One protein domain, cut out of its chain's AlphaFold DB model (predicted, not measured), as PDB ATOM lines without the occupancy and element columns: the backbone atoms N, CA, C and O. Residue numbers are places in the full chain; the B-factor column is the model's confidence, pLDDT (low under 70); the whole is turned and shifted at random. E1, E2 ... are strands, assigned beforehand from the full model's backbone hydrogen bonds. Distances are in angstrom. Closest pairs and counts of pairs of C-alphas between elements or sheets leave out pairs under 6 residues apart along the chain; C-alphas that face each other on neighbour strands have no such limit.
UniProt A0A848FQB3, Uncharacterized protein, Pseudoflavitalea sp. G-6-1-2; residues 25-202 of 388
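Overview. This is residues 25 to 202 of the 388 residues of an uncharacterized protein of Pseudoflavitalea sp. G-6-1-2 (UniProt A0A848FQB3). Two lobes lie end to end along the longest axis: one is a small sandwich, in which the strongly twisted sheet E6 E5 E4 E3 E7 E8 has the small sheet E2 E1 E9 face to face with it, strands crossed at 89 degrees; the other is the twisted, curled sheet E10 E11 E12 E13. The lobes meet where E11 ends near the start of E3. The printed part has 178 residues, with no named helix and thirteen named strands, E1 to E13 in chain order, each sheet antiparallel in the order given; the class is all strand, with 81 residues, under half, in named strands. The whole is compact, with a radius of gyration of the C-alphas of 17.3 A, yet elongated, spanning 57 by 35 by 33 A.

Along the chain. In the largest sheet, E3 is residues 60 to 65, from C-alpha 60 at (20.360, -19.518, 2.749); E4 is 71 to 79, 20.2 A long; E5 is 82 to 87, E6 101 to 104, E7 109 to 114 and E8 124 to 127. E1, residues 25 to 32, begins at (18.911, -33.546, 16.165) and is 22.9 A long; E2 is 53 to 55, and E9, 131 to 138, is 20.7 A long. E10 is 147 to 152; E11, 159 to 168, is 27.4 A long; E12, 173 to 179, is 19.8 A long; E13, 182 to 185, ends at (28.627, -13.776, -3.676).

Arrangement. E3, E4, E5 and E6 form a meander, each strand the antiparallel neighbour of the one before. E4 bends by 73 degrees at residue 76; N 73 and O 61 of E3 are 2.8 A apart, and N 79 and O 82 of E5 2.9 A, within hydrogen-bond range. E7 and E8 are a hairpin, with N 126 and O 112 at 2.8 A. Across the sandwich, the closest C-alphas of E1 and E4, those of Gln 26 and Arg 79, are 5.6 A apart. E1 and E9 are antiparallel at 153 degrees, with N 132 and O 31 at 2.7 A. E10 to E13 form a second meander; its pairing is staggered, E11 pairing with E10 over residues 159 to 164 and with E12 over 164 to 168, with N 164 and O 147 at 2.7 A and N 165 and O 176 at 2.8 A. The closest C-alphas of E3 and E11, those of Val 60 and Tyr 167, are 4.7 A apart. E10 and E3 are apart.

Size, cuts and confidence. The two C-alphas farthest apart, those of Lys 36 and Met 157, are 57.9 A apart. The printed part has no cut; the links E1 to E2 and E5 to E6 are long, with 20 and 13 residues. Mean pLDDT of the printed part is 75.4, and 59 residues are under 70, among them 37 to 50, 89 to 99 and 187 to 202.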
ATOM      1  N   VAL A  25      19.129 -34.627  17.114       75.56
ATOM      2  CA  VAL A  25      18.911 -33.546  16.165       75.56
ATOM      3  C   VAL A  25      18.170 -34.081  14.944       75.56
ATOM      4  O   VAL A  25      18.489 -35.127  14.379       75.56
ATOM      5  N   GLN A  26      17.156 -33.333  14.532       85.62
ATOM      6  CA  GLN A  26      16.331 -33.638  13.377       85.62
ATOM      7  C   GLN A  26      16.966 -33.095  12.095       85.62
ATOM      8  O   GLN A  26      17.335 -31.922  12.022       85.62
ATOM      9  N   ASN A  27      17.051 -33.918  11.057       87.62
ATOM     10  CA  ASN A  27      17.482 -33.510   9.723       87.62
ATOM     11  C   ASN A  27      16.383 -33.824   8.710       87.62
ATOM     12  O   ASN A  27      15.776 -34.895   8.761       87.62
ATOM     13  N   LEU A  28      16.135 -32.905   7.778       90.00
ATOM     14  CA  LEU A  28      15.073 -33.044   6.786       90.00
ATOM     15  C   LEU A  28      15.652 -33.428   5.425       90.00
ATOM     16  O   LEU A  28      16.387 -32.649   4.819       90.00
ATOM     17  N   LEU A  29      15.301 -34.628   4.968       90.19
ATOM     18  CA  LEU A  29      15.736 -35.213   3.705       90.19
ATOM     19  C   LEU A  29      14.607 -35.156   2.672       90.19
ATOM     20  O   LEU A  29      13.492 -35.608   2.941       90.19
ATOM     21  N   PHE A  30      14.910 -34.685   1.464       88.31
ATOM     22  CA  PHE A  30      14.035 -34.781   0.299       88.31
ATOM     23  C   PHE A  30      14.523 -35.900  -0.622       88.31
ATOM     24  O   PHE A  30      15.633 -35.839  -1.144       88.31
ATOM     25  N   THR A  31      13.691 -36.919  -0.839       88.44
ATOM     26  CA  THR A  31      13.991 -38.067  -1.716       88.44
ATOM     27  C   THR A  31      13.042 -38.077  -2.915       88.44
ATOM     28  O   THR A  31      11.834 -37.973  -2.705       88.44
ATOM     29  N   PRO A  32      13.512 -38.228  -4.164       87.44
ATOM     30  CA  PRO A  32      12.617 -38.315  -5.315       87.44
ATOM     31  C   PRO A  32      11.592 -39.452  -5.167       87.44
ATOM     32  O   PRO A  32      11.941 -40.562  -4.765       87.44
ATOM     33  N   VAL A  33      10.327 -39.208  -5.525       88.56
ATOM     34  CA  VAL A  33       9.204 -40.150  -5.295       88.56
ATOM     35  C   VAL A  33       9.417 -41.531  -5.938       88.56
ATOM     36  O   VAL A  33       8.857 -42.515  -5.448       88.56
ATOM     37  N   TYR A  34      10.215 -41.609  -7.007       85.19
ATOM     38  CA  TYR A  34      10.513 -42.836  -7.755       85.19
ATOM     39  C   TYR A  34      11.704 -43.642  -7.199       85.19
ATOM     40  O   TYR A  34      11.939 -44.757  -7.664       85.19
ATOM     41  N   LYS A  35      12.458 -43.129  -6.215       81.81
ATOM     42  CA  LYS A  35      13.636 -43.814  -5.654       81.81
ATOM     43  C   LYS A  35      13.261 -44.590  -4.383       81.81
ATOM     44  O   LYS A  35      12.592 -44.064  -3.500       81.81
ATOM     45  N   LYS A  36      13.662 -45.868  -4.298       70.69
ATOM     46  CA  LYS A  36      13.129 -46.820  -3.296       70.69
ATOM     47  C   LYS A  36      13.742 -46.678  -1.891       70.69
ATOM     48  O   LYS A  36      13.082 -47.016  -0.914       70.69
ATOM     49  N   LYS A  37      14.976 -46.179  -1.794       64.75
ATOM     50  CA  LYS A  37      15.681 -45.681  -0.596       64.75
ATOM     51  C   LYS A  37      17.120 -45.422  -1.031       64.75
ATOM     52  O   LYS A  37      17.708 -46.291  -1.667       64.75
ATOM     53  N   ASP A  38      17.658 -44.253  -0.728       62.66
ATOM     54  CA  ASP A  38      19.067 -43.934  -0.962       62.66
ATOM     55  C   ASP A  38      19.834 -44.077   0.352       62.66
ATOM     56  O   ASP A  38      19.322 -43.682   1.401       62.66
ATOM     57  N   VAL A  39      21.048 -44.624   0.297       60.75
ATOM     58  CA  VAL A  39      22.014 -44.515   1.397       60.75
ATOM     59  C   VAL A  39      22.837 -43.267   1.108       60.75
ATOM     60  O   VAL A  39      23.496 -43.188   0.077       60.75
ATOM     61  N   PHE A  40      22.713 -42.265   1.970       61.69
ATOM     62  CA  PHE A  40      23.292 -40.942   1.752       61.69
ATOM     63  C   PHE A  40      24.794 -40.934   2.091       61.69
ATOM     64  O   PHE A  40      25.175 -41.482   3.126       61.69
ATOM     65  N   GLY A  41      25.631 -40.324   1.243       62.28
ATOM     66  CA  GLY A  41      27.080 -40.170   1.456       62.28
ATOM     67  C   GLY A  41      27.489 -38.751   1.882       62.28
ATOM     68  O   GLY A  41      26.702 -37.813   1.780       62.28
ATOM     69  N   GLU A  42      28.730 -38.584   2.354       50.59
ATOM     70  CA  GLU A  42      29.258 -37.314   2.895       50.59
ATOM     71  C   GLU A  42      29.485 -36.202   1.845       50.59
ATOM     72  O   GLU A  42      29.681 -35.056   2.230       50.59
ATOM     73  N   GLU A  43      29.394 -36.492   0.539       52.59
ATOM     74  CA  GLU A  43      29.699 -35.535  -0.546       52.59
ATOM     75  C   GLU A  43      28.477 -35.034  -1.354       52.59
ATOM     76  O   GLU A  43      28.621 -34.294  -2.328       52.59
ATOM     77  N   ASP A  44      27.247 -35.386  -0.971       60.12
ATOM     78  CA  ASP A  44      26.033 -35.061  -1.747       60.12
ATOM     79  C   ASP A  44      25.436 -33.668  -1.417       60.12
ATOM     80  O   ASP A  44      24.236 -33.506  -1.201       60.12
ATOM     81  N   PHE A  45      26.278 -32.626  -1.414       61.97
ATOM     82  CA  PHE A  45      25.872 -31.220  -1.210       61.97
ATOM     83  C   PHE A  45      25.190 -30.585  -2.433       61.97
ATOM     84  O   PHE A  45      24.629 -29.493  -2.341       61.97
ATOM     85  N   SER A  46      25.250 -31.247  -3.594       60.09
ATOM     86  CA  SER A  46      24.699 -30.738  -4.849       60.09
ATOM     87  C   SER A  46      23.412 -31.485  -5.221       60.09
ATOM     88  O   SER A  46      23.465 -32.677  -5.548       60.09
ATOM     89  N   PRO A  47      22.248 -30.810  -5.249       55.03
ATOM     90  CA  PRO A  47      21.002 -31.370  -5.764       55.03
ATOM     91  C   PRO A  47      21.076 -31.440  -7.294       55.03
ATOM     92  O   PRO A  47      20.419 -30.693  -8.028       55.03
ATOM     93  N   ARG A  48      21.905 -32.325  -7.839       60.41
ATOM     94  CA  ARG A  48      21.789 -32.641  -9.263       60.41
ATOM     95  C   ARG A  48      20.359 -33.107  -9.519       60.41
ATOM     96  O   ARG A  48      19.738 -33.709  -8.637       60.41
ATOM     97  N   LYS A  49      19.819 -32.791 -10.705       60.81
ATOM     98  CA  LYS A  49      18.517 -33.332 -11.118       60.81
ATOM     99  C   LYS A  49      18.540 -34.823 -10.786       60.81
ATOM    100  O   LYS A  49      19.484 -35.497 -11.183       60.81
ATOM    101  N   GLU A  50      17.544 -35.272 -10.021       66.38
ATOM    102  CA  GLU A  50      17.319 -36.682  -9.674       66.38
ATOM    103  C   GLU A  50      18.086 -37.255  -8.467       66.38
ATOM    104  O   GLU A  50      18.001 -38.460  -8.215       66.38
ATOM    105  N   LYS A  51      18.767 -36.423  -7.665       79.94
ATOM    106  CA  LYS A  51      19.366 -36.845  -6.386       79.94
ATOM    107  C   LYS A  51      18.550 -36.414  -5.166       79.94
ATOM    108  O   LYS A  51      17.865 -35.394  -5.180       79.94
ATOM    109  N   SER A  52      18.641 -37.214  -4.106       84.38
ATOM    110  CA  SER A  52      18.129 -36.865  -2.777       84.38
ATOM    111  C   SER A  52      19.007 -35.767  -2.157       84.38
ATOM    112  O   SER A  52      20.200 -35.729  -2.446       84.38
ATOM    113  N   PHE A  53      18.462 -34.889  -1.308       86.38
ATOM    114  CA  PHE A  53      19.247 -33.832  -0.644       86.38
ATOM    115  C   PHE A  53      18.693 -33.440   0.732       86.38
ATOM    116  O   PHE A  53      17.492 -33.563   0.983       86.38
ATOM    117  N   TYR A  54      19.568 -32.951   1.616       88.81
ATOM    118  CA  TYR A  54      19.183 -32.393   2.915       88.81
ATOM    119  C   TYR A  54      18.910 -30.893   2.833       88.81
ATOM    120  O   TYR A  54      19.541 -30.174   2.058       88.81
ATOM    121  N   LEU A  55      18.023 -30.409   3.702       90.50
ATOM    122  CA  LEU A  55      18.064 -29.012   4.121       90.50
ATOM    123  C   LEU A  55      19.069 -28.851   5.258       90.50
ATOM    124  O   LEU A  55      18.985 -29.516   6.290       90.50
ATOM    125  N   TYR A  56      20.014 -27.948   5.046       90.94
ATOM    126  CA  TYR A  56      21.075 -27.621   5.987       90.94
ATOM    127  C   TYR A  56      20.704 -26.405   6.828       90.94
ATOM    128  O   TYR A  56      20.250 -25.389   6.293       90.94
ATOM    129  N   ARG A  57      20.965 -26.498   8.134       91.56
ATOM    130  CA  ARG A  57      20.937 -25.340   9.035       91.56
ATOM    131  C   ARG A  57      22.043 -24.360   8.668       91.56
ATOM    132  O   ARG A  57      23.078 -24.753   8.127       91.56
ATOM    133  N   ASN A  58      21.812 -23.097   9.008       90.38
ATOM    134  CA  ASN A  58      22.696 -21.978   8.718       90.38
ATOM    135  C   ASN A  58      22.903 -21.712   7.213       90.38
ATOM    136  O   ASN A  58      23.785 -20.949   6.854       90.38
ATOM    137  N   CYS A  59      22.104 -22.316   6.329       89.88
ATOM    138  CA  CYS A  59      22.196 -22.121   4.883       89.88
ATOM    139  C   CYS A  59      21.028 -21.267   4.375       89.88
ATOM    140  O   CYS A  59      19.900 -21.369   4.876       89.88
ATOM    141  N   VAL A  60      21.316 -20.415   3.394       90.38
ATOM    142  CA  VAL A  60      20.360 -19.518   2.749       90.38
ATOM    143  C   VAL A  60      19.747 -20.201   1.524       90.38
ATOM    144  O   VAL A  60      20.451 -20.691   0.640       90.38
ATOM    145  N   TYR A  61      18.417 -20.187   1.446       90.56
ATOM    146  CA  TYR A  61      17.633 -20.760   0.353       90.56
ATOM    147  C   TYR A  61      16.699 -19.721  -0.243       90.56
ATOM    148  O   TYR A  61      16.166 -18.858   0.451       90.56
ATOM    149  N   THR A  62      16.419 -19.856  -1.536       90.75
ATOM    150  CA  THR A  62      15.231 -19.244  -2.126       90.75
ATOM    151  C   THR A  62      14.099 -20.261  -2.114       90.75
ATOM    152  O   THR A  62      14.138 -21.237  -2.863       90.75
ATOM    153  N   ILE A  63      13.082 -20.028  -1.292       91.94
ATOM    154  CA  ILE A  63      11.891 -20.870  -1.216       91.94
ATOM    155  C   ILE A  63      10.703 -20.177  -1.884       91.94
ATOM    156  O   ILE A  63      10.502 -18.969  -1.751       91.94
ATOM    157  N   ASN A  64       9.887 -20.956  -2.584       92.69
ATOM    158  CA  ASN A  64       8.590 -20.533  -3.095       92.69
ATOM    159  C   ASN A  64       7.525 -21.365  -2.377       92.69
ATOM    160  O   ASN A  64       7.322 -22.534  -2.739       92.69
ATOM    161  N   PRO A  65       6.884 -20.812  -1.335       92.50
ATOM    162  CA  PRO A  65       5.761 -21.465  -0.684       92.50
ATOM    163  C   PRO A  65       4.635 -21.763  -1.683       92.50
ATOM    164  O   PRO A  65       4.479 -21.064  -2.681       92.50
ATOM    165  N   THR A  66       3.826 -22.785  -1.406       91.19
ATOM    166  CA  THR A  66       2.621 -23.111  -2.188       91.19
ATOM    167  C   THR A  66       1.631 -21.945  -2.180       91.19
ATOM    168  O   THR A  66       0.971 -21.681  -3.182       91.19
ATOM    169  N   TYR A  67       1.574 -21.221  -1.059       87.75
ATOM    170  CA  TYR A  67       0.778 -20.012  -0.890       87.75
ATOM    171  C   TYR A  67       1.687 -18.852  -0.486       87.75
ATOM    172  O   TYR A  67       2.299 -18.869   0.580       87.75
ATOM    173  N   GLY A  68       1.761 -17.833  -1.338       83.62
ATOM    174  CA  GLY A  68       2.587 -16.648  -1.118       83.62
ATOM    175  C   GLY A  68       3.680 -16.470  -2.169       83.62
ATOM    176  O   GLY A  68       3.894 -17.313  -3.035       83.62
ATOM    177  N   GLY A  69       4.343 -15.316  -2.121       85.94
ATOM    178  CA  GLY A  69       5.438 -14.991  -3.031       85.94
ATOM    179  C   GLY A  69       6.749 -15.690  -2.666       85.94
ATOM    180  O   GLY A  69       6.920 -16.203  -1.561       85.94
ATOM    181  N   ARG A  70       7.692 -15.645  -3.608       87.38
ATOM    182  CA  ARG A  70       9.089 -16.059  -3.444       87.38
ATOM    183  C   ARG A  70       9.740 -15.375  -2.237       87.38
ATOM    184  O   ARG A  70       9.610 -14.162  -2.079       87.38
ATOM    185  N   ARG A  71      10.477 -16.132  -1.420       88.31
ATOM    186  CA  ARG A  71      11.212 -15.627  -0.247       88.31
ATOM    187  C   ARG A  71      12.641 -16.152  -0.231       88.31
ATOM    188  O   ARG A  71      12.884 -17.305  -0.580       88.31
ATOM    189  N   ILE A  72      13.575 -15.313   0.196       87.50
ATOM    190  CA  ILE A  72      14.947 -15.721   0.509       87.50
ATOM    191  C   ILE A  72      15.010 -15.870   2.026       87.50
ATOM    192  O   ILE A  72      14.562 -14.978   2.744       87.50
ATOM    193  N   VAL A  73      15.465 -17.021   2.510       90.44
ATOM    194  CA  VAL A  73      15.368 -17.399   3.923       90.44
ATOM    195  C   VAL A  73      16.632 -18.105   4.382       90.44
ATOM    196  O   VAL A  73      17.209 -18.883   3.624       90.44
ATOM    197  N   ARG A  74      17.035 -17.887   5.633       91.50
ATOM    198  CA  ARG A  74      18.097 -18.661   6.286       91.50
ATOM    199  C   ARG A  74      17.468 -19.649   7.252       91.50
ATOM    200  O   ARG A  74      16.675 -19.261   8.105       91.50
ATOM    201  N   ILE A  75      17.796 -20.930   7.103       93.00
ATOM    202  CA  ILE A  75      17.259 -21.975   7.984       93.00
ATOM    203  C   ILE A  75      17.993 -21.914   9.320       93.00
ATOM    204  O   ILE A  75      19.197 -22.166   9.378       93.00
ATOM    205  N   THR A  76      17.262 -21.612  10.388       91.56
ATOM    206  CA  THR A  76      17.800 -21.540  11.749       91.56
ATOM    207  C   THR A  76      17.703 -22.892  12.445       91.56
ATOM    208  O   THR A  76      18.666 -23.332  13.068       91.56
ATOM    209  N   ASP A  77      16.582 -23.600  12.276       92.81
ATOM    210  CA  ASP A  77      16.373 -24.916  12.879       92.81
ATOM    211  C   ASP A  77      15.401 -25.795  12.071       92.81
ATOM    212  O   ASP A  77      14.620 -25.324  11.242       92.81
ATOM    213  N   ILE A  78      15.451 -27.104  12.309       92.75
ATOM    214  CA  ILE A  78      14.594 -28.122  11.696       92.75
ATOM    215  C   ILE A  78      14.066 -29.019  12.816       92.75
ATOM    216  O   ILE A  78      14.850 -29.592  13.569       92.75
ATOM    217  N   ARG A  79      12.743 -29.163  12.909       90.88
ATOM    218  CA  ARG A  79      12.050 -30.002  13.903       90.88
ATOM    219  C   ARG A  79      11.044 -30.925  13.224       90.88
ATOM    220  O   ARG A  79      10.745 -30.723  12.055       90.88
ATOM    221  N   ASN A  80      10.487 -31.873  13.980       84.12
ATOM    222  CA  ASN A  80       9.650 -33.006  13.532       84.12
ATOM    223  C   ASN A  80       8.561 -32.693  12.505       84.12
ATOM    224  O   ASN A  80       8.153 -33.585  11.767       84.12
ATOM    225  N   ASP A  81       8.065 -31.466  12.483       88.00
ATOM    226  CA  ASP A  81       6.979 -31.034  11.618       88.00
ATOM    227  C   ASP A  81       7.283 -29.719  10.887       88.00
ATOM    228  O   ASP A  81       6.462 -29.248  10.107       88.00
ATOM    229  N   SER A  82       8.425 -29.078  11.138       91.75
ATOM    230  CA  SER A  82       8.593 -27.674  10.766       91.75
ATOM    231  C   SER A  82      10.028 -27.289  10.489       91.75
ATOM    232  O   SER A  82      10.961 -27.726  11.162       91.75
ATOM    233  N   ILE A  83      10.177 -26.377   9.538       94.00
ATOM    234  CA  ILE A  83      11.414 -25.650   9.292       94.00
ATOM    235  C   ILE A  83      11.258 -24.269   9.923       94.00
ATOM    236  O   ILE A  83      10.290 -23.556   9.643       94.00
ATOM    237  N   TYR A  84      12.210 -23.913  10.777       94.06
ATOM    238  CA  TYR A  84      12.343 -22.580  11.340       94.06
ATOM    239  C   TYR A  84      13.335 -21.805  10.489       94.06
ATOM    240  O   TYR A  84      14.422 -22.295  10.165       94.06
ATOM    241  N   TYR A  85      12.939 -20.608  10.087       93.25
ATOM    242  CA  TYR A  85      13.752 -19.771   9.228       93.25
ATOM    243  C   TYR A  85      13.597 -18.306   9.592       93.25
ATOM    244  O   TYR A  85      12.543 -17.864  10.040       93.25
ATOM    245  N   GLU A  86      14.643 -17.542   9.353       91.19
ATOM    246  CA  GLU A  86      14.592 -16.086   9.377       91.19
ATOM    247  C   GLU A  86      14.466 -15.564   7.942       91.19
ATOM    248  O   GLU A  86      14.979 -16.168   6.989       91.19
ATOM    249  N   SER A  87      13.724 -14.467   7.771       85.31
ATOM    250  CA  SER A  87      13.639 -13.806   6.469       85.31
ATOM    251  C   SER A  87      15.003 -13.224   6.131       85.31
ATOM    252  O   SER A  87      15.533 -12.399   6.866       85.31
ATOM    253  N   TYR A  88      15.553 -13.638   4.998       76.31
ATOM    254  CA  TYR A  88      16.858 -13.211   4.513       76.31
ATOM    255  C   TYR A  88      16.659 -12.288   3.301       76.31
ATOM    256  O   TYR A  88      17.100 -12.562   2.188       76.31
ATOM    257  N   THR A  89      15.855 -11.236   3.490       66.12
ATOM    258  CA  THR A  89      15.399 -10.320   2.430       66.12
ATOM    259  C   THR A  89      16.138  -8.987   2.445       66.12
ATOM    260  O   THR A  89      16.517  -8.487   3.498       66.12
ATOM    261  N   LYS A  90      16.264  -8.381   1.256       55.38
ATOM    262  CA  LYS A  90      16.846  -7.056   1.003       55.38
ATOM    263  C   LYS A  90      16.132  -5.980   1.841       55.38
ATOM    264  O   LYS A  90      14.965  -5.680   1.591       55.38
ATOM    265  N   HIS A  91      16.809  -5.402   2.833       48.44
ATOM    266  CA  HIS A  91      16.278  -4.279   3.606       48.44
ATOM    267  C   HIS A  91      16.568  -2.958   2.881       48.44
ATOM    268  O   HIS A  91      17.548  -2.286   3.169       48.44
ATOM    269  N   THR A  92      15.673  -2.540   1.985       41.09
ATOM    270  CA  THR A  92      15.533  -1.115   1.618       41.09
ATOM    271  C   THR A  92      14.642  -0.341   2.592       41.09
ATOM    272  O   THR A  92      14.416   0.849   2.404       41.09
ATOM    273  N   VAL A  93      14.155  -0.977   3.661       41.25
ATOM    274  CA  VAL A  93      13.417  -0.285   4.720       41.25
ATOM    275  C   VAL A  93      14.113  -0.541   6.048       41.25
ATOM    276  O   VAL A  93      14.092  -1.644   6.601       41.25
ATOM    277  N   VAL A  94      14.778   0.515   6.501       41.38
ATOM    278  CA  VAL A  94      15.421   0.679   7.798       41.38
ATOM    279  C   VAL A  94      14.450   0.252   8.911       41.38
ATOM    280  O   VAL A  94      13.434   0.900   9.133       41.38
ATOM    281  N   GLY A  95      14.773  -0.837   9.623       45.56
ATOM    282  CA  GLY A  95      14.542  -0.886  11.072       45.56
ATOM    283  C   GLY A  95      13.435  -1.750  11.696       45.56
ATOM    284  O   GLY A  95      13.223  -1.553  12.884       45.56
ATOM    285  N   MET A  96      12.742  -2.692  11.026       43.31
ATOM    286  CA  MET A  96      11.618  -3.397  11.708       43.31
ATOM    287  C   MET A  96      11.511  -4.935  11.672       43.31
ATOM    288  O   MET A  96      10.634  -5.452  12.354       43.31
ATOM    289  N   TYR A  97      12.365  -5.702  10.979       47.59
ATOM    290  CA  TYR A  97      12.139  -7.164  10.854       47.59
ATOM    291  C   TYR A  97      13.388  -8.059  10.931       47.59
ATOM    292  O   TYR A  97      13.394  -9.139  10.349       47.59
ATOM    293  N   ARG A  98      14.450  -7.660  11.647       50.88
ATOM    294  CA  ARG A  98      15.652  -8.513  11.753       50.88
ATOM    295  C   ARG A  98      15.495  -9.745  12.664       50.88
ATOM    296  O   ARG A  98      16.231 -10.698  12.459       50.88
ATOM    297  N   ASP A  99      14.490  -9.796  13.547       53.75
ATOM    298  CA  ASP A  99      14.427 -10.832  14.602       53.75
ATOM    299  C   ASP A  99      13.200 -11.764  14.554       53.75
ATOM    300  O   ASP A  99      12.963 -12.546  15.478       53.75
ATOM    301  N   THR A 100      12.378 -11.721  13.500       76.25
ATOM    302  CA  THR A 100      11.208 -12.612  13.424       76.25
ATOM    303  C   THR A 100      11.594 -13.975  12.851       76.25
ATOM    304  O   THR A 100      11.752 -14.127  11.638       76.25
ATOM    305  N   ILE A 101      11.706 -14.974  13.729       82.19
ATOM    306  CA  ILE A 101      11.785 -16.386  13.341       82.19
ATOM    307  C   ILE A 101      10.403 -16.827  12.852       82.19
ATOM    308  O   ILE A 101       9.416 -16.784  13.588       82.19
ATOM    309  N   PHE A 102      10.338 -17.282  11.609       89.06
ATOM    310  CA  PHE A 102       9.150 -17.845  10.987       89.06
ATOM    311  C   PHE A 102       9.198 -19.371  10.992       89.06
ATOM    312  O   PHE A 102      10.257 -19.995  11.058       89.06
ATOM    313  N   ARG A 103       8.016 -19.972  10.882       93.31
ATOM    314  CA  ARG A 103       7.802 -21.416  10.831       93.31
ATOM    315  C   ARG A 103       7.072 -21.760   9.535       93.31
ATOM    316  O   ARG A 103       6.111 -21.079   9.187       93.31
ATOM    317  N   ILE A 104       7.513 -22.804   8.838       94.19
ATOM    318  CA  ILE A 104       6.816 -23.366   7.671       94.19
ATOM    319  C   ILE A 104       6.838 -24.890   7.738       94.19
ATOM    320  O   ILE A 104       7.860 -25.488   8.091       94.19
ATOM    321  N   HIS A 105       5.716 -25.528   7.409       95.12
ATOM    322  CA  HIS A 105       5.690 -26.980   7.273       95.12
ATOM    323  C   HIS A 105       6.332 -27.370   5.925       95.12
ATOM    324  O   HIS A 105       6.056 -26.720   4.917       95.12
ATOM    325  N   PRO A 106       7.161 -28.426   5.823       93.44
ATOM    326  CA  PRO A 106       7.869 -28.729   4.573       93.44
ATOM    327  C   PRO A 106       6.962 -28.960   3.353       93.44
ATOM    328  O   PRO A 106       7.352 -28.632   2.235       93.44
ATOM    329  N   SER A 107       5.730 -29.446   3.558       92.19
ATOM    330  CA  SER A 107       4.753 -29.620   2.464       92.19
ATOM    331  C   SER A 107       4.182 -28.304   1.934       92.19
ATOM    332  O   SER A 107       3.546 -28.286   0.883       92.19
ATOM    333  N   GLU A 108       4.357 -27.208   2.669       94.06
ATOM    334  CA  GLU A 108       3.957 -25.866   2.247       94.06
ATOM    335  C   GLU A 108       5.024 -25.219   1.358       94.06
ATOM    336  O   GLU A 108       4.792 -24.141   0.819       94.06
ATOM    337  N   ILE A 109       6.181 -25.861   1.168       93.69
ATOM    338  CA  ILE A 109       7.213 -25.410   0.237       93.69
ATOM    339  C   ILE A 109       6.913 -26.025  -1.134       93.69
ATOM    340  O   ILE A 109       7.128 -27.211  -1.366       93.69
ATOM    341  N   GLY A 110       6.424 -25.213  -2.072       92.88
ATOM    342  CA  GLY A 110       6.122 -25.674  -3.428       92.88
ATOM    343  C   GLY A 110       7.391 -25.949  -4.237       92.88
ATOM    344  O   GLY A 110       7.498 -26.956  -4.947       92.88
ATOM    345  N   SER A 111       8.382 -25.063  -4.125       92.25
ATOM    346  CA  SER A 111       9.680 -25.255  -4.771       92.25
ATOM    347  C   SER A 111      10.827 -24.532  -4.075       92.25
ATOM    348  O   SER A 111      10.621 -23.572  -3.334       92.25
ATOM    349  N   ILE A 112      12.044 -24.995  -4.350       91.12
ATOM    350  CA  ILE A 112      13.297 -24.343  -3.961       91.12
ATOM    351  C   ILE A 112      14.006 -23.916  -5.242       91.12
ATOM    352  O   ILE A 112      14.202 -24.727  -6.146       91.12
ATOM    353  N   SER A 113      14.378 -22.646  -5.338       86.94
ATOM    354  CA  SER A 113      15.124 -22.108  -6.474       86.94
ATOM    355  C   SER A 113      16.607 -22.009  -6.129       86.94
ATOM    356  O   SER A 113      16.974 -21.562  -5.044       86.94
ATOM    357  N   ARG A 114      17.453 -22.412  -7.074       81.06
ATOM    358  CA  ARG A 114      18.914 -22.293  -7.003       81.06
ATOM    359  C   ARG A 114      19.362 -21.147  -7.884       81.06
ATOM    360  O   ARG A 114      18.878 -21.061  -9.010       81.06
ATOM    361  N   SER A 115      20.237 -20.277  -7.392       69.69
ATOM    362  CA  SER A 115      20.846 -19.244  -8.236       69.69
ATOM    363  C   SER A 115      22.006 -19.827  -9.037       69.69
ATOM    364  O   SER A 115      22.768 -20.652  -8.522       69.69
ATOM    365  N   ASN A 116      22.139 -19.385 -10.286       61.22
ATOM    366  CA  ASN A 116      23.326 -19.616 -11.091       61.22
ATOM    367  C   ASN A 116      24.285 -18.436 -10.895       61.22
ATOM    368  O   ASN A 116      23.954 -17.293 -11.201       61.22
ATOM    369  N   THR A 117      25.466 -18.728 -10.358       54.84
ATOM    370  CA  THR A 117      26.498 -17.754  -9.989       54.84
ATOM    371  C   THR A 117      27.170 -17.105 -11.215       54.84
ATOM    372  O   THR A 117      27.868 -16.105 -11.075       54.84
ATOM    373  N   ALA A 118      26.931 -17.607 -12.434       45.50
ATOM    374  CA  ALA A 118      27.526 -17.102 -13.676       45.50
ATOM    375  C   ALA A 118      26.729 -15.943 -14.318       45.50
ATOM    376  O   ALA A 118      26.213 -16.055 -15.429       45.50
ATOM    377  N   GLY A 119      26.583 -14.822 -13.602       43.25
ATOM    378  CA  GLY A 119      26.269 -13.506 -14.192       43.25
ATOM    379  C   GLY A 119      24.879 -13.296 -14.822       43.25
ATOM    380  O   GLY A 119      24.558 -12.179 -15.222       43.25
ATOM    381  N   LYS A 120      24.020 -14.316 -14.888       43.69
ATOM    382  CA  LYS A 120      22.606 -14.200 -15.275       43.69
ATOM    383  C   LYS A 120      21.766 -14.962 -14.263       43.69
ATOM    384  O   LYS A 120      22.042 -16.129 -14.010       43.69
ATOM    385  N   GLU A 121      20.731 -14.313 -13.729       51.19
ATOM    386  CA  GLU A 121      19.742 -14.847 -12.775       51.19
ATOM    387  C   GLU A 121      18.886 -15.995 -13.362       51.19
ATOM    388  O   GLU A 121      17.653 -15.977 -13.361       51.19
ATOM    389  N   ILE A 122      19.523 -17.019 -13.919       50.00
ATOM    390  CA  ILE A 122      18.861 -18.232 -14.366       50.00
ATOM    391  C   ILE A 122      18.696 -19.088 -13.123       50.00
ATOM    392  O   ILE A 122      19.619 -19.772 -12.690       50.00
ATOM    393  N   PHE A 123      17.513 -19.015 -12.521       65.06
ATOM    394  CA  PHE A 123      17.193 -19.865 -11.391       65.06
ATOM    395  C   PHE A 123      16.795 -21.255 -11.877       65.06
ATOM    396  O   PHE A 123      15.799 -21.398 -12.593       65.06
ATOM    397  N   THR A 124      17.502 -22.296 -11.438       75.88
ATOM    398  CA  THR A 124      16.980 -23.653 -11.608       75.88
ATOM    399  C   THR A 124      16.069 -23.995 -10.437       75.88
ATOM    400  O   THR A 124      16.504 -24.100  -9.290       75.88
ATOM    401  N   THR A 125      14.786 -24.205 -10.726       85.19
ATOM    402  CA  THR A 125      13.767 -24.503  -9.712       85.19
ATOM    403  C   THR A 125      13.583 -26.008  -9.515       85.19
ATOM    404  O   THR A 125      13.318 -26.754 -10.459       85.19
ATOM    405  N   ILE A 126      13.690 -26.451  -8.264       87.31
ATOM    406  CA  ILE A 126      13.384 -27.807  -7.810       87.31
ATOM    407  C   ILE A 126      11.964 -27.806  -7.248       87.31
ATOM    408  O   ILE A 126      11.702 -27.262  -6.178       87.31
ATOM    409  N   TYR A 127      11.039 -28.435  -7.970       90.75
ATOM    410  CA  TYR A 127       9.665 -28.623  -7.507       90.75
ATOM    411  C   TYR A 127       9.601 -29.757  -6.487       90.75
ATOM    412  O   TYR A 127       9.854 -30.916  -6.831       90.75
ATOM    413  N   LEU A 128       9.237 -29.432  -5.246       90.81
ATOM    414  CA  LEU A 128       9.203 -30.405  -4.151       90.81
ATOM    415  C   LEU A 128       8.015 -31.367  -4.245       90.81
ATOM    416  O   LEU A 128       8.057 -32.431  -3.642       90.81
ATOM    417  N   SER A 129       7.027 -31.086  -5.100       90.31
ATOM    418  CA  SER A 129       5.949 -32.030  -5.441       90.31
ATOM    419  C   SER A 129       6.450 -33.362  -6.020       90.31
ATOM    420  O   SER A 129       5.727 -34.356  -5.998       90.31
ATOM    421  N   LYS A 130       7.691 -33.408  -6.526       90.25
ATOM    422  CA  LYS A 130       8.348 -34.627  -7.032       90.25
ATOM    423  C   LYS A 130       9.174 -35.366  -5.973       90.25
ATOM    424  O   LYS A 130       9.807 -36.376  -6.294       90.25
ATOM    425  N   TYR A 131       9.181 -34.882  -4.732       91.19
ATOM    426  CA  TYR A 131       9.990 -35.403  -3.636       91.19
ATOM    427  C   TYR A 131       9.109 -35.810  -2.452       91.19
ATOM    428  O   TYR A 131       8.058 -35.233  -2.193       91.19
ATOM    429  N   ARG A 132       9.553 -36.825  -1.713       91.44
ATOM    430  CA  ARG A 132       9.038 -37.190  -0.395       91.44
ATOM    431  C   ARG A 132       9.964 -36.590   0.648       91.44
ATOM    432  O   ARG A 132      11.175 -36.803   0.593       91.44
ATOM    433  N   GLN A 133       9.387 -35.858   1.585       91.31
ATOM    434  CA  GLN A 133      10.091 -35.321   2.741       91.31
ATOM    435  C   GLN A 133      10.146 -36.374   3.851       91.31
ATOM    436  O   GLN A 133       9.160 -37.064   4.118       91.31
ATOM    437  N   THR A 134      11.298 -36.551   4.482       90.94
ATOM    438  CA  THR A 134      11.479 -37.495   5.587       90.94
ATOM    439  C   THR A 134      12.371 -36.865   6.639       90.94
ATOM    440  O   THR A 134      13.497 -36.462   6.353       90.94
ATOM    441  N   PHE A 135      11.860 -36.788   7.864       88.88
ATOM    442  CA  PHE A 135      12.657 -36.401   9.017       88.88
ATOM    443  C   PHE A 135      13.478 -37.597   9.485       88.88
ATOM    444  O   PHE A 135      12.960 -38.696   9.683       88.88
ATOM    445  N   THR A 136      14.775 -37.375   9.632       86.31
ATOM    446  CA  THR A 136      15.748 -38.370  10.076       86.31
ATOM    447  C   THR A 136      16.375 -37.887  11.374       86.31
ATOM    448  O   THR A 136      16.779 -36.728  11.470       86.31
ATOM    449  N   LEU A 137      16.409 -38.757  12.382       86.75
ATOM    450  CA  LEU A 137      17.115 -38.495  13.633       86.75
ATOM    451  C   LEU A 137      18.589 -38.842  13.438       86.75
ATOM    452  O   LEU A 137      18.905 -39.954  13.016       86.75
ATOM    453  N   ASP A 138      19.475 -37.903  13.744       78.94
ATOM    454  CA  ASP A 138      20.927 -38.083  13.688       78.94
ATOM    455  C   ASP A 138      21.547 -37.542  14.990       78.94
ATOM    456  O   ASP A 138      20.975 -36.683  15.666       78.94
ATOM    457  N   LYS A 139      22.726 -38.050  15.356       79.88
ATOM    458  CA  LYS A 139      23.503 -37.531  16.489       79.88
ATOM    459  C   LYS A 139      24.116 -36.168  16.171       79.88
ATOM    460  O   LYS A 139      24.401 -35.413  17.094       79.88
ATOM    461  N   ALA A 140      24.311 -35.854  14.887       81.38
ATOM    462  CA  ALA A 140      24.880 -34.587  14.447       81.38
ATOM    463  C   ALA A 140      23.897 -33.768  13.579       81.38
ATOM    464  O   ALA A 140      23.314 -34.307  12.627       81.38
ATOM    465  N   PRO A 141      23.734 -32.452  13.840       81.88
ATOM    466  CA  PRO A 141      23.038 -31.555  12.920       81.88
ATOM    467  C   PRO A 141      23.732 -31.543  11.557       81.88
ATOM    468  O   PRO A 141      24.944 -31.336  11.480       81.88
ATOM    469  N   LYS A 142      22.966 -31.645  10.464       87.88
ATOM    470  CA  LYS A 142      23.462 -31.219   9.149       87.88
ATOM    471  C   LYS A 142      23.444 -29.690   9.111       87.88
ATOM    472  O   LYS A 142      22.398 -29.063   8.920       87.88
ATOM    473  N   GLN A 143      24.603 -29.091   9.358       86.94
ATOM    474  CA  GLN A 143      24.799 -27.646   9.398       86.94
ATOM    475  C   GLN A 143      26.116 -27.264   8.739       86.94
ATOM    476  O   GLN A 143      27.078 -28.030   8.774       86.94
ATOM    477  N   PHE A 144      26.167 -26.056   8.195       83.38
ATOM    478  CA  PHE A 144      27.423 -25.464   7.761       83.38
ATOM    479  C   PHE A 144      27.975 -24.528   8.838       83.38
ATOM    480  O   PHE A 144      27.207 -23.742   9.407       83.38
ATOM    481  N   PRO A 145      29.290 -24.577   9.123       80.81
ATOM    482  CA  PRO A 145      29.899 -23.644  10.058       80.81
ATOM    483  C   PRO A 145      29.806 -22.222   9.499       80.81
ATOM    484  O   PRO A 145      29.998 -22.007   8.301       80.81
ATOM    485  N   SER A 146      29.538 -21.248  10.370       77.75
ATOM    486  CA  SER A 146      29.755 -19.845  10.025       77.75
ATOM    487  C   SER A 146      31.241 -19.631   9.769       77.75
ATOM    488  O   SER A 146      32.078 -20.084  10.553       77.75
ATOM    489  N   ARG A 147      31.571 -18.943   8.683       83.38
ATOM    490  CA  ARG A 147      32.941 -18.513   8.396       83.38
ATOM    491  C   ARG A 147      32.983 -16.998   8.483       83.38
ATOM    492  O   ARG A 147      31.977 -16.352   8.211       83.38
ATOM    493  N   THR A 148      34.121 -16.434   8.847       83.44
ATOM    494  CA  THR A 148      34.359 -14.997   8.717       83.44
ATOM    495  C   THR A 148      35.470 -14.765   7.705       83.44
ATOM    496  O   THR A 148      36.324 -15.629   7.493       83.44
ATOM    497  N   ALA A 149      35.415 -13.630   7.018       78.12
ATOM    498  CA  ALA A 149      36.458 -13.196   6.103       78.12
ATOM    499  C   ALA A 149      36.773 -11.727   6.338       78.12
ATOM    500  O   ALA A 149      35.888 -10.930   6.639       78.12
ATOM    501  N   ILE A 150      38.045 -11.374   6.181       78.25
ATOM    502  CA  ILE A 150      38.498  -9.991   6.254       78.25
ATOM    503  C   ILE A 150      38.439  -9.413   4.841       78.25
ATOM    504  O   ILE A 150      39.119  -9.896   3.939       78.25
ATOM    505  N   MET A 151      37.632  -8.376   4.654       71.12
ATOM    506  CA  MET A 151      37.475  -7.665   3.392       71.12
ATOM    507  C   MET A 151      38.165  -6.311   3.440       71.12
ATOM    508  O   MET A 151      38.093  -5.605   4.442       71.12
ATOM    509  N   GLN A 152      38.799  -5.912   2.341       64.06
ATOM    510  CA  GLN A 152      39.368  -4.571   2.206       64.06
ATOM    511  C   GLN A 152      38.311  -3.577   1.714       64.06
ATOM    512  O   GLN A 152      37.507  -3.884   0.827       64.06
ATOM    513  N   ASN A 153      38.307  -2.379   2.299       58.97
ATOM    514  CA  ASN A 153      37.472  -1.274   1.840       58.97
ATOM    515  C   ASN A 153      38.038  -0.616   0.578       58.97
ATOM    516  O   ASN A 153      39.237  -0.656   0.310       58.97
ATOM    517  N   ALA A 154      37.143  -0.001  -0.197       54.28
ATOM    518  CA  ALA A 154      37.438   0.611  -1.491       54.28
ATOM    519  C   ALA A 154      38.514   1.711  -1.431       54.28
ATOM    520  O   ALA A 154      39.258   1.908  -2.388       54.28
ATOM    521  N   ASP A 155      38.611   2.418  -0.306       53.88
ATOM    522  CA  ASP A 155      39.600   3.468  -0.060       53.88
ATOM    523  C   ASP A 155      40.975   2.922   0.363       53.88
ATOM    524  O   ASP A 155      41.902   3.700   0.575       53.88
ATOM    525  N   SER A 156      41.129   1.594   0.462       52.41
ATOM    526  CA  SER A 156      42.347   0.906   0.915       52.41
ATOM    527  C   SER A 156      42.819   1.310   2.321       52.41
ATOM    528  O   SER A 156      43.934   0.966   2.709       52.41
ATOM    529  N   MET A 157      41.989   2.016   3.100       45.78
ATOM    530  CA  MET A 157      42.361   2.544   4.419       45.78
ATOM    531  C   MET A 157      41.794   1.733   5.592       45.78
ATOM    532  O   MET A 157      42.131   2.010   6.741       45.78
ATOM    533  N   GLY A 158      40.992   0.695   5.329       60.59
ATOM    534  CA  GLY A 158      40.445  -0.170   6.373       60.59
ATOM    535  C   GLY A 158      40.134  -1.589   5.909       60.59
ATOM    536  O   GLY A 158      39.847  -1.840   4.736       60.59
ATOM    537  N   THR A 159      40.181  -2.517   6.860       71.00
ATOM    538  CA  THR A 159      39.683  -3.885   6.717       71.00
ATOM    539  C   THR A 159      38.444  -4.075   7.580       71.00
ATOM    540  O   THR A 159      38.408  -3.590   8.709       71.00
ATOM    541  N   GLU A 160      37.465  -4.816   7.084       76.62
ATOM    542  CA  GLU A 160      36.233  -5.149   7.794       76.62
ATOM    543  C   GLU A 160      36.076  -6.670   7.858       76.62
ATOM    544  O   GLU A 160      36.294  -7.362   6.865       76.62
ATOM    545  N   GLU A 161      35.715  -7.203   9.022       81.88
ATOM    546  CA  GLU A 161      35.383  -8.618   9.164       81.88
ATOM    547  C   GLU A 161      33.908  -8.831   8.810       81.88
ATOM    548  O   GLU A 161      33.020  -8.266   9.446       81.88
ATOM    549  N   VAL A 162      33.641  -9.657   7.798       82.81
ATOM    550  CA  VAL A 162      32.284 -10.010   7.367       82.81
ATOM    551  C   VAL A 162      31.980 -11.470   7.676       82.81
ATOM    552  O   VAL A 162      32.839 -12.348   7.552       82.81
ATOM    553  N   ALA A 163      30.732 -11.748   8.045       84.38
ATOM    554  CA  ALA A 163      30.239 -13.111   8.193       84.38
ATOM    555  C   ALA A 163      29.884 -13.695   6.817       84.38
ATOM    556  O   ALA A 163      29.037 -13.163   6.100       84.38
ATOM    557  N   LEU A 164      30.514 -14.813   6.471       84.44
ATOM    558  CA  LEU A 164      30.184 -15.607   5.299       84.44
ATOM    559  C   LEU A 164      29.100 -16.620   5.659       84.44
ATOM    560  O   LEU A 164      29.279 -17.468   6.543       84.44
ATOM    561  N   LEU A 165      27.994 -16.559   4.930       87.31
ATOM    562  CA  LEU A 165      26.901 -17.505   5.038       87.31
ATOM    563  C   LEU A 165      26.868 -18.424   3.814       87.31
ATOM    564  O   LEU A 165      27.050 -17.969   2.688       87.31
ATOM    565  N   PRO A 166      26.619 -19.720   4.007       88.31
ATOM    566  CA  PRO A 166      26.457 -20.659   2.916       88.31
ATOM    567  C   PRO A 166      25.126 -20.450   2.197       88.31
ATOM    568  O   PRO A 166      24.100 -20.151   2.811       88.31
ATOM    569  N   TYR A 167      25.143 -20.652   0.886       86.81
ATOM    570  CA  TYR A 167      24.001 -20.498   0.000       86.81
ATOM    571  C   TYR A 167      23.911 -21.655  -0.987       86.81
ATOM    572  O   TYR A 167      24.917 -22.201  -1.437       86.81
ATOM    573  N   PHE A 168      22.683 -22.012  -1.349       83.44
ATOM    574  CA  PHE A 168      22.401 -23.133  -2.232       83.44
ATOM    575  C   PHE A 168      22.428 -22.754  -3.721       83.44
ATOM    576  O   PHE A 168      21.492 -22.128  -4.228       83.44
ATOM    577  N   SER A 169      23.471 -23.179  -4.437       79.88
ATOM    578  CA  SER A 169      23.670 -22.896  -5.863       79.88
ATOM    579  C   SER A 169      23.409 -24.111  -6.757       79.88
ATOM    580  O   SER A 169      23.205 -25.241  -6.305       79.88
ATOM    581  N   ASP A 170      23.412 -23.889  -8.073       72.81
ATOM    582  CA  ASP A 170      23.325 -24.982  -9.047       72.81
ATOM    583  C   ASP A 170      24.537 -25.928  -8.998       72.81
ATOM    584  O   ASP A 170      24.430 -27.088  -9.406       72.81
ATOM    585  N   HIS A 171      25.674 -25.451  -8.485       70.12
ATOM    586  CA  HIS A 171      26.940 -26.184  -8.462       70.12
ATOM    587  C   HIS A 171      27.203 -26.840  -7.098       70.12
ATOM    588  O   HIS A 171      27.992 -27.779  -7.016       70.12
ATOM    589  N   GLY A 172      26.478 -26.441  -6.049       78.12
ATOM    590  CA  GLY A 172      26.595 -27.003  -4.708       78.12
ATOM    591  C   GLY A 172      26.250 -25.978  -3.637       78.12
ATOM    592  O   GLY A 172      25.191 -25.354  -3.679       78.12
ATOM    593  N   ILE A 173      27.142 -25.838  -2.660       79.31
ATOM    594  CA  ILE A 173      27.027 -24.855  -1.585       79.31
ATOM    595  C   ILE A 173      28.138 -23.834  -1.776       79.31
ATOM    596  O   ILE A 173      29.313 -24.162  -1.622       79.31
ATOM    597  N   ASP A 174      27.736 -22.612  -2.096       81.00
ATOM    598  CA  ASP A 174      28.625 -21.463  -2.229       81.00
ATOM    599  C   ASP A 174      28.526 -20.582  -0.980       81.00
ATOM    600  O   ASP A 174      27.768 -20.874  -0.054       81.00
ATOM    601  N   LEU A 175      29.305 -19.506  -0.931       83.50
ATOM    602  CA  LEU A 175      29.305 -18.553   0.173       83.50
ATOM    603  C   LEU A 175      28.787 -17.197  -0.312       83.50
ATOM    604  O   LEU A 175      29.051 -16.777  -1.437       83.50
ATOM    605  N   LEU A 176      28.055 -16.506   0.551       81.69
ATOM    606  CA  LEU A 176      27.634 -15.121   0.389       81.69
ATOM    607  C   LEU A 176      27.973 -14.330   1.647       81.69
ATOM    608  O   LEU A 176      28.202 -14.909   2.707       81.69
ATOM    609  N   PHE A 177      27.987 -13.013   1.546       80.62
ATOM    610  CA  PHE A 177      28.121 -12.129   2.698       80.62
ATOM    611  C   PHE A 177      27.231 -10.906   2.535       80.62
ATOM    612  O   PHE A 177      26.840 -10.540   1.425       80.62
ATOM    613  N   GLU A 178      26.903 -10.293   3.666       76.12
ATOM    614  CA  GLU A 178      26.168  -9.037   3.719       76.12
ATOM    615  C   GLU A 178      27.164  -7.890   3.880       76.12
ATOM    616  O   GLU A 178      27.989  -7.903   4.793       76.12
ATOM    617  N   LYS A 179      27.078  -6.889   3.007       71.75
ATOM    618  CA  LYS A 179      27.823  -5.639   3.144       71.75
ATOM    619  C   LYS A 179      26.915  -4.477   2.786       71.75
ATOM    620  O   LYS A 179      26.238  -4.507   1.764       71.75
ATOM    621  N   CYS A 180      26.882  -3.450   3.634       70.56
ATOM    622  CA  CYS A 180      26.089  -2.243   3.383       70.56
ATOM    623  C   CYS A 180      24.589  -2.527   3.106       70.56
ATOM    624  O   CYS A 180      23.933  -1.800   2.368       70.56
ATOM    625  N   GLY A 181      24.041  -3.591   3.715       66.69
ATOM    626  CA  GLY A 181      22.644  -4.018   3.545       66.69
ATOM    627  C   GLY A 181      22.339  -4.737   2.224       66.69
ATOM    628  O   GLY A 181      21.177  -5.047   1.951       66.69
ATOM    629  N   GLU A 182      23.361  -5.014   1.411       63.59
ATOM    630  CA  GLU A 182      23.264  -5.803   0.186       63.59
ATOM    631  C   GLU A 182      24.032  -7.124   0.310       63.59
ATOM    632  O   GLU A 182      24.975  -7.252   1.093       63.59
ATOM    633  N   PHE A 183      23.599  -8.127  -0.456       71.69
ATOM    634  CA  PHE A 183      24.195  -9.459  -0.445       71.69
ATOM    635  C   PHE A 183      25.062  -9.666  -1.669       71.69
ATOM    636  O   PHE A 183      24.640  -9.393  -2.795       71.69
ATOM    637  N   PHE A 184      26.238 -10.229  -1.437       72.38
ATOM    638  CA  PHE A 184      27.216 -10.475  -2.478       72.38
ATOM    639  C   PHE A 184      27.707 -11.909  -2.414       72.38
ATOM    640  O   PHE A 184      27.853 -12.486  -1.335       72.38
ATOM    641  N   TYR A 185      27.964 -12.485  -3.584       77.12
ATOM    642  CA  TYR A 185      28.627 -13.776  -3.676       77.12
ATOM    643  C   TYR A 185      30.074 -13.628  -3.222       77.12
ATOM    644  O   TYR A 185      30.798 -12.738  -3.674       77.12
ATOM    645  N   TYR A 186      30.488 -14.508  -2.319       71.94
ATOM    646  CA  TYR A 186      31.866 -14.586  -1.885       71.94
ATOM    647  C   TYR A 186      32.669 -15.382  -2.909       71.94
ATOM    648  O   TYR A 186      32.734 -16.611  -2.866       71.94
ATOM    649  N   ASP A 187      33.306 -14.661  -3.820       68.69
ATOM    650  CA  ASP A 187      34.544 -15.126  -4.427       68.69
ATOM    651  C   ASP A 187      35.676 -14.720  -3.473       68.69
ATOM    652  O   ASP A 187      35.654 -13.607  -2.935       68.69
ATOM    653  N   SER A 188      36.655 -15.598  -3.245       59.91
ATOM    654  CA  SER A 188      37.816 -15.435  -2.338       59.91
ATOM    655  C   SER A 188      38.697 -14.192  -2.586       59.91
ATOM    656  O   SER A 188      39.771 -14.041  -2.010       59.91
ATOM    657  N   THR A 189      38.249 -13.324  -3.483       53.72
ATOM    658  CA  THR A 189      38.973 -12.280  -4.193       53.72
ATOM    659  C   THR A 189      38.139 -10.994  -4.294       53.72
ATOM    660  O   THR A 189      38.546 -10.029  -4.934       53.72
ATOM    661  N   SER A 190      36.960 -10.973  -3.662       56.03
ATOM    662  CA  SER A 190      35.956  -9.922  -3.814       56.03
ATOM    663  C   SER A 190      36.282  -8.645  -3.022       56.03
ATOM    664  O   SER A 190      36.377  -8.649  -1.797       56.03
ATOM    665  N   THR A 191      36.374  -7.518  -3.731       56.72
ATOM    666  CA  THR A 191      36.284  -6.143  -3.206       56.72
ATOM    667  C   THR A 191      35.017  -5.475  -3.750       56.72
ATOM    668  O   THR A 191      34.652  -5.662  -4.912       56.72
ATOM    669  N   LEU A 192      34.303  -4.709  -2.920       57.16
ATOM    670  CA  LEU A 192      32.980  -4.161  -3.258       57.16
ATOM    671  C   LEU A 192      32.836  -2.692  -2.897       57.16
ATOM    672  O   LEU A 192      33.282  -2.262  -1.831       57.16
ATOM    673  N   ASP A 193      32.143  -1.959  -3.769       55.25
ATOM    674  CA  ASP A 193      31.695  -0.593  -3.516       55.25
ATOM    675  C   ASP A 193      30.346  -0.606  -2.801       55.25
ATOM    676  O   ASP A 193      29.344  -1.067  -3.352       55.25
ATOM    677  N   CYS A 194      30.301  -0.031  -1.603       56.19
ATOM    678  CA  CYS A 194      29.067   0.116  -0.837       56.19
ATOM    679  C   CYS A 194      28.055   1.084  -1.455       56.19
ATOM    680  O   CYS A 194      26.867   0.975  -1.168       56.19
ATOM    681  N   ASN A 195      28.496   2.034  -2.278       53.38
ATOM    682  CA  ASN A 195      27.610   3.060  -2.825       53.38
ATOM    683  C   ASN A 195      26.995   2.655  -4.163       53.38
ATOM    684  O   ASN A 195      25.959   3.190  -4.552       53.38
ATOM    685  N   THR A 196      27.639   1.739  -4.891       53.31
ATOM    686  CA  THR A 196      27.234   1.392  -6.259       53.31
ATOM    687  C   THR A 196      26.787  -0.059  -6.426       53.31
ATOM    688  O   THR A 196      26.257  -0.387  -7.488       53.31
ATOM    689  N   GLY A 197      26.975  -0.920  -5.415       46.25
ATOM    690  CA  GLY A 197      26.610  -2.345  -5.476       46.25
ATOM    691  C   GLY A 197      27.401  -3.123  -6.534       46.25
ATOM    692  O   GLY A 197      27.019  -4.222  -6.936       46.25
ATOM    693  N   ARG A 198      28.491  -2.535  -7.042       50.25
ATOM    694  CA  ARG A 198      29.343  -3.121  -8.076       50.25
ATOM    695  C   ARG A 198      30.561  -3.764  -7.431       50.25
ATOM    696  O   ARG A 198      31.185  -3.187  -6.539       50.25
ATOM    697  N   HIS A 199      30.936  -4.936  -7.944       52.16
ATOM    698  CA  HIS A 199      32.276  -5.477  -7.741       52.16
ATOM    699  C   HIS A 199      33.289  -4.415  -8.170       52.16
ATOM    700  O   HIS A 199      33.318  -4.005  -9.334       52.16
ATOM    701  N   LEU A 200      34.097  -3.945  -7.221       50.88
ATOM    702  CA  LEU A 200      35.213  -3.060  -7.517       50.88
ATOM    703  C   LEU A 200      36.369  -3.929  -8.002       50.88
ATOM    704  O   LEU A 200      37.316  -4.172  -7.264       50.88
ATOM    705  N   PHE A 201      36.261  -4.347  -9.268       54.56
ATOM    706  CA  PHE A 201      37.338  -4.858 -10.127       54.56
ATOM    707  C   PHE A 201      37.852  -6.302  -9.862       54.56
ATOM    708  O   PHE A 201      37.481  -6.895  -8.856       54.56
ATOM    709  N   PRO A 202      38.503  -6.935 -10.877       45.31
ATOM    710  CA  PRO A 202      38.334  -8.340 -11.291       45.31
ATOM    711  C   PRO A 202      39.015  -9.359 -10.354       45.31
ATOM    712  O   PRO A 202      39.684  -8.932  -9.416       45.31
TER     713      PRO A 202